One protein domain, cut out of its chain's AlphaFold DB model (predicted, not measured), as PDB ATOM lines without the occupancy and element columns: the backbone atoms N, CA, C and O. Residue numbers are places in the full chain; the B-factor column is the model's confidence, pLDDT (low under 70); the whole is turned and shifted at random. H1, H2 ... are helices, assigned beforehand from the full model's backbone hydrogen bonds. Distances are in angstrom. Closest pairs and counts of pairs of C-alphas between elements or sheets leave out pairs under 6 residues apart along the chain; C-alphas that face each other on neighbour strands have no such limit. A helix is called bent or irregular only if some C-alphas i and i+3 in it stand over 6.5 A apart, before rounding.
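This is residues 13 to 57 of the 59 residues of the protein "ATP synthase subunit J, mitochondrial" of Wallemia mellicola (strain ATCC MYA-4683 / CBS 633.66) (UniProt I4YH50). One long helix, H1, makes the length, and after its last residue, Val 38, the backbone turns into a small, loose hook that holds two short helices, H2 and H3. Residues 13 to 33 of H1 stick out free. The printed part has 45 residues, all helix in class, in the order H1, H2, H3; it is extended, with a radius of gyration of the C-alphas of 15.0 A and spans of 45 by 17 by 16 A.

H1, residues 13 to 38, begins at C-alpha 13 (156.070, 162.956, 201.248) and measures 35.1 A. It has a kink of 25 degrees near residue 20 and is irregular, C-alphas 15 and 18 being 7.1 A apart. H2 is residues 41 to 44, 5.3 A; H3, residues 52 to 57, 9.2 A, ends at C-alpha 57 (176.899, 186.436, 181.035).

H1 and H2 are close but not clearly touching; their closest C-alphas, Val 38 and Lys 44, are 6.2 A apart. H2 and H3 are too, with Lys 44 and Ile 52 closest at 7.3 A between C-alphas. H1 and H3 are apart. O i to N i+4 pairs are within hydrogen-bond range in 20 of 22 cases in H1 and 0 of 2 in H3, where 1 of 3 O i to N i+3 pairs is; H2 is too short for an i+4 pair.

The C-alphas farthest apart, of Lys 14 and Ser 45, are 45.5 A apart. The printed part has no cut; the link from H1 to H2 is tight, that from H2 to H3 short. Mean pLDDT of the printed part is 78.9, with residues 41 to 47 and 49 to 57 under 70.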
ATOM      1  N   LEU A  13     155.909 162.525 202.639       89.38
ATOM      2  CA  LEU A  13     156.070 162.956 201.248       89.38
ATOM      3  C   LEU A  13     154.740 163.027 200.482       89.38
ATOM      4  O   LEU A  13     154.520 163.958 199.719       89.38
ATOM      5  N   LYS A  14     153.841 162.061 200.701       88.88
ATOM      6  CA  LYS A  14     152.561 161.959 199.982       88.88
ATOM      7  C   LYS A  14     151.618 163.151 200.239       88.88
ATOM      8  O   LYS A  14     151.149 163.719 199.258       88.88
ATOM      9  N   PRO A  15     151.356 163.573 201.493       93.00
ATOM     10  CA  PRO A  15     150.568 164.781 201.749       93.00
ATOM     11  C   PRO A  15     151.325 166.080 201.430       93.00
ATOM     12  O   PRO A  15     150.693 167.084 201.118       93.00
ATOM     13  N   LEU A  16     152.662 166.079 201.481       95.19
ATOM     14  CA  LEU A  16     153.472 167.274 201.211       95.19
ATOM     15  C   LEU A  16     153.685 167.540 199.709       95.19
ATOM     16  O   LEU A  16     153.959 168.672 199.314       95.19
ATOM     17  N   ALA A  17     153.527 166.519 198.864       94.69
ATOM     18  CA  ALA A  17     153.731 166.586 197.418       94.69
ATOM     19  C   ALA A  17     153.073 167.795 196.715       94.69
ATOM     20  O   ALA A  17     153.791 168.481 195.987       94.69
ATOM     21  N   PRO A  18     151.777 168.129 196.918       94.88
ATOM     22  CA  PRO A  18     151.169 169.286 196.253       94.88
ATOM     23  C   PRO A  18     151.807 170.624 196.661       94.88
ATOM     24  O   PRO A  18     151.903 171.528 195.835       94.88
ATOM     25  N   PHE A  19     152.299 170.748 197.897       96.44
ATOM     26  CA  PHE A  19     152.972 171.962 198.368       96.44
ATOM     27  C   PHE A  19     154.380 172.099 197.792       96.44
ATOM     28  O   PHE A  19     154.780 173.201 197.426       96.44
ATOM     29  N   ILE A  20     155.113 170.987 197.662       96.06
ATOM     30  CA  ILE A  20     156.414 170.969 196.979       96.06
ATOM     31  C   ILE A  20     156.232 171.310 195.497       96.06
ATOM     32  O   ILE A  20     156.974 172.120 194.951       96.06
ATOM     33  N   ALA A  21     155.227 170.734 194.838       96.94
ATOM     34  CA  ALA A  21     154.933 171.061 193.447       96.94
ATOM     35  C   ALA A  21     154.585 172.551 193.287       96.94
ATOM     36  O   ALA A  21     155.144 173.230 192.427       96.94
ATOM     37  N   GLY A  22     153.722 173.082 194.159       97.00
ATOM     38  CA  GLY A  22     153.377 174.502 194.173       97.00
ATOM     39  C   GLY A  22     154.584 175.410 194.412       97.00
ATOM     40  O   GLY A  22     154.739 176.408 193.710       97.00
ATOM     41  N   SER A  23     155.478 175.059 195.343       95.62
ATOM     42  CA  SER A  23     156.671 175.867 195.622       95.62
ATOM     43  C   SER A  23     157.639 175.897 194.441       95.62
ATOM     44  O   SER A  23     158.180 176.959 194.143       95.62
ATOM     45  N   ILE A  24     157.803 174.786 193.717       97.00
ATOM     46  CA  ILE A  24     158.616 174.732 192.492       97.00
ATOM     47  C   ILE A  24     158.037 175.663 191.418       97.00
ATOM     48  O   ILE A  24     158.780 176.424 190.795       97.00
ATOM     49  N   VAL A  25     156.715 175.647 191.228       97.00
ATOM     50  CA  VAL A  25     156.038 176.513 190.249       97.00
ATOM     51  C   VAL A  25     156.204 177.988 190.613       97.00
ATOM     52  O   VAL A  25     156.599 178.792 189.768       97.00
ATOM     53  N   VAL A  26     155.950 178.346 191.875       96.62
ATOM     54  CA  VAL A  26     156.099 179.725 192.361       96.62
ATOM     55  C   VAL A  26     157.548 180.182 192.248       96.62
ATOM     56  O   VAL A  26     157.796 181.282 191.767       96.62
ATOM     57  N   TYR A  27     158.508 179.340 192.628       95.44
ATOM     58  CA  TYR A  27     159.929 179.651 192.524       95.44
ATOM     59  C   TYR A  27     160.335 179.970 191.082       95.44
ATOM     60  O   TYR A  27     160.979 180.991 190.836       95.44
ATOM     61  N   TYR A  28     159.905 179.151 190.119       93.25
ATOM     62  CA  TYR A  28     160.180 179.405 188.708       93.25
ATOM     63  C   TYR A  28     159.545 180.717 188.226       93.25
ATOM     64  O   TYR A  28     160.213 181.524 187.577       93.25
ATOM     65  N   GLY A  29     158.281 180.968 188.584       94.50
ATOM     66  CA  GLY A  29     157.591 182.209 188.226       94.50
ATOM     67  C   GLY A  29     158.273 183.449 188.808       94.50
ATOM     68  O   GLY A  29     158.564 184.401 188.083       94.50
ATOM     69  N   VAL A  30     158.600 183.417 190.099       91.25
ATOM     70  CA  VAL A  30     159.277 184.515 190.799       91.25
ATOM     71  C   VAL A  30     160.674 184.752 190.230       91.25
ATOM     72  O   VAL A  30     161.034 185.904 190.018       91.25
ATOM     73  N   SER A  31     161.436 183.705 189.909       87.44
ATOM     74  CA  SER A  31     162.762 183.848 189.293       87.44
ATOM     75  C   SER A  31     162.699 184.596 187.954       87.44
ATOM     76  O   SER A  31     163.507 185.492 187.712       87.44
ATOM     77  N   LYS A  32     161.696 184.312 187.112       85.12
ATOM     78  CA  LYS A  32     161.496 185.034 185.841       85.12
ATOM     79  C   LYS A  32     161.086 186.491 186.044       85.12
ATOM     80  O   LYS A  32     161.553 187.364 185.317       85.12
ATOM     81  N   ILE A  33     160.226 186.757 187.025       87.38
ATOM     82  CA  ILE A  33     159.807 188.124 187.361       87.38
ATOM     83  C   ILE A  33     160.994 188.923 187.913       87.38
ATOM     84  O   ILE A  33     161.166 190.081 187.544       87.38
ATOM     85  N   GLN A  34     161.835 188.311 188.749       83.19
ATOM     86  CA  GLN A  34     163.046 188.941 189.279       83.19
ATOM     87  C   GLN A  34     164.028 189.307 188.161       83.19
ATOM     88  O   GLN A  34     164.474 190.451 188.130       83.19
ATOM     89  N   ASP A  35     164.287 188.400 187.210       80.38
ATOM     90  CA  ASP A  35     165.131 188.677 186.035       80.38
ATOM     91  C   ASP A  35     164.665 189.945 185.282       80.38
ATOM     92  O   ASP A  35     165.483 190.775 184.885       80.38
ATOM     93  N   ALA A  36     163.350 190.125 185.114       79.69
ATOM     94  CA  ALA A  36     162.779 191.293 184.444       79.69
ATOM     95  C   ALA A  36     162.798 192.562 185.317       79.69
ATOM     96  O   ALA A  36     163.114 193.648 184.832       79.69
ATOM     97  N   ALA A  37     162.484 192.440 186.608       79.12
ATOM     98  CA  ALA A  37     162.422 193.568 187.538       79.12
ATOM     99  C   ALA A  37     163.798 194.214 187.753       79.12
ATOM    100  O   ALA A  37     163.927 195.436 187.821       79.12
ATOM    101  N   VAL A  38     164.839 193.392 187.804       73.81
ATOM    102  CA  VAL A  38     166.233 193.810 187.968       73.81
ATOM    103  C   VAL A  38     166.758 194.565 186.740       73.81
ATOM    104  O   VAL A  38     167.611 195.441 186.882       73.81
ATOM    105  N   ALA A  39     166.241 194.269 185.545       70.50
ATOM    106  CA  ALA A  39     166.630 194.936 184.302       70.50
ATOM    107  C   ALA A  39     166.068 196.367 184.160       70.50
ATOM    108  O   ALA A  39     166.442 197.080 183.229       70.50
ATOM    109  N   THR A  40     165.182 196.798 185.064       71.81
ATOM    110  CA  THR A  40     164.586 198.141 185.034       71.81
ATOM    111  C   THR A  40     165.603 199.229 185.400       71.81
ATOM    112  O   THR A  40     166.492 199.030 186.231       71.81
ATOM    113  N   GLU A  41     165.456 200.412 184.796       62.91
ATOM    114  CA  GLU A  41     166.353 201.570 184.959       62.91
ATOM    115  C   GLU A  41     166.712 201.936 186.417       62.91
ATOM    116  O   GLU A  41     167.893 202.181 186.680       62.91
ATOM    117  N   PRO A  42     165.781 201.914 187.396       65.75
ATOM    118  CA  PRO A  42     166.122 202.230 188.785       65.75
ATOM    119  C   PRO A  42     166.915 201.124 189.500       65.75
ATOM    120  O   PRO A  42     167.661 201.421 190.430       65.75
ATOM    121  N   HIS A  43     166.778 199.856 189.095       62.22
ATOM    122  CA  HIS A  43     167.461 198.721 189.737       62.22
ATOM    123  C   HIS A  43     168.768 198.319 189.041       62.22
ATOM    124  O   HIS A  43     169.650 197.732 189.678       62.22
ATOM    125  N   LYS A  44     168.939 198.677 187.765       61.38
ATOM    126  CA  LYS A  44     170.172 198.443 187.002       61.38
ATOM    127  C   LYS A  44     171.363 199.250 187.538       61.38
ATOM    128  O   LYS A  44     172.492 198.774 187.492       61.38
ATOM    129  N   SER A  45     171.101 200.446 188.063       64.62
ATOM    130  CA  SER A  45     172.124 201.375 188.568       64.62
ATOM    131  C   SER A  45     172.447 201.185 190.057       64.62
ATOM    132  O   SER A  45     173.288 201.903 190.594       64.62
ATOM    133  N   SER A  46     171.778 200.247 190.742       64.75
ATOM    134  CA  SER A  46     171.983 200.023 192.173       64.75
ATOM    135  C   SER A  46     173.223 199.152 192.433       64.75
ATOM    136  O   SER A  46     173.272 198.015 191.957       64.75
ATOM    137  N   PRO A  47     174.205 199.620 193.228       66.25
ATOM    138  CA  PRO A  47     175.433 198.875 193.516       66.25
ATOM    139  C   PRO A  47     175.214 197.606 194.358       66.25
ATOM    140  O   PRO A  47     176.123 196.787 194.462       66.25
ATOM    141  N   GLN A  48     174.029 197.412 194.952       70.38
ATOM    142  CA  GLN A  48     173.682 196.183 195.681       70.38
ATOM    143  C   GLN A  48     173.104 195.078 194.790       70.38
ATOM    144  O   GLN A  48     172.757 194.019 195.305       70.38
ATOM    145  N   ASN A  49     172.956 195.297 193.483       64.38
ATOM    146  CA  ASN A  49     172.310 194.333 192.605       64.38
ATOM    147  C   ASN A  49     173.271 193.182 192.204       64.38
ATOM    148  O   ASN A  49     174.155 193.389 191.371       64.38
ATOM    149  N   PRO A  50     173.099 191.947 192.722       66.75
ATOM    150  CA  PRO A  50     173.990 190.825 192.406       66.75
ATOM    151  C   PRO A  50     173.844 190.330 190.955       66.75
ATOM    152  O   PRO A  50     174.712 189.615 190.452       66.75
ATOM    153  N   TYR A  51     172.778 190.728 190.256       63.56
ATOM    154  CA  TYR A  51     172.517 190.332 188.874       63.56
ATOM    155  C   TYR A  51     173.331 191.128 187.842       63.56
ATOM    156  O   TYR A  51     173.327 190.749 186.671       63.56
ATOM    157  N   ILE A  52     174.076 192.172 188.238       58.91
ATOM    158  CA  ILE A  52     174.987 192.909 187.333       58.91
ATOM    159  C   ILE A  52     175.981 191.940 186.664       58.91
ATOM    160  O   ILE A  52     176.283 192.058 185.476       58.91
ATOM    161  N   SER A  53     176.427 190.919 187.396       57.69
ATOM    162  CA  SER A  53     177.319 189.870 186.893       57.69
ATOM    163  C   SER A  53     176.603 188.861 185.986       57.69
ATOM    164  O   SER A  53     177.203 188.339 185.054       57.69
ATOM    165  N   GLN A  54     175.321 188.569 186.233       59.34
ATOM    166  CA  GLN A  54     174.566 187.536 185.508       59.34
ATOM    167  C   GLN A  54     173.931 188.051 184.210       59.34
ATOM    168  O   GLN A  54     173.834 187.291 183.249       59.34
ATOM    169  N   VAL A  55     173.549 189.331 184.142       56.28
ATOM    170  CA  VAL A  55     173.080 189.974 182.899       56.28
ATOM    171  C   VAL A  55     174.200 190.009 181.852       56.28
ATOM    172  O   VAL A  55     173.952 189.704 180.692       56.28
ATOM    173  N   ASN A  56     175.444 190.281 182.264       52.50
ATOM    174  CA  ASN A  56     176.605 190.296 181.364       52.50
ATOM    175  C   ASN A  56     176.987 188.911 180.800       52.50
ATOM    176  O   ASN A  56     177.626 188.845 179.759       52.50
ATOM    177  N   ASN A  57     176.596 187.813 181.461       51.75
ATOM    178  CA  ASN A  57     176.899 186.436 181.035       51.75
ATOM    179  C   ASN A  57     175.771 185.777 180.211       51.75
ATOM    180  O   ASN A  57     175.903 184.621 179.821       51.75
TER     181      ASN A  57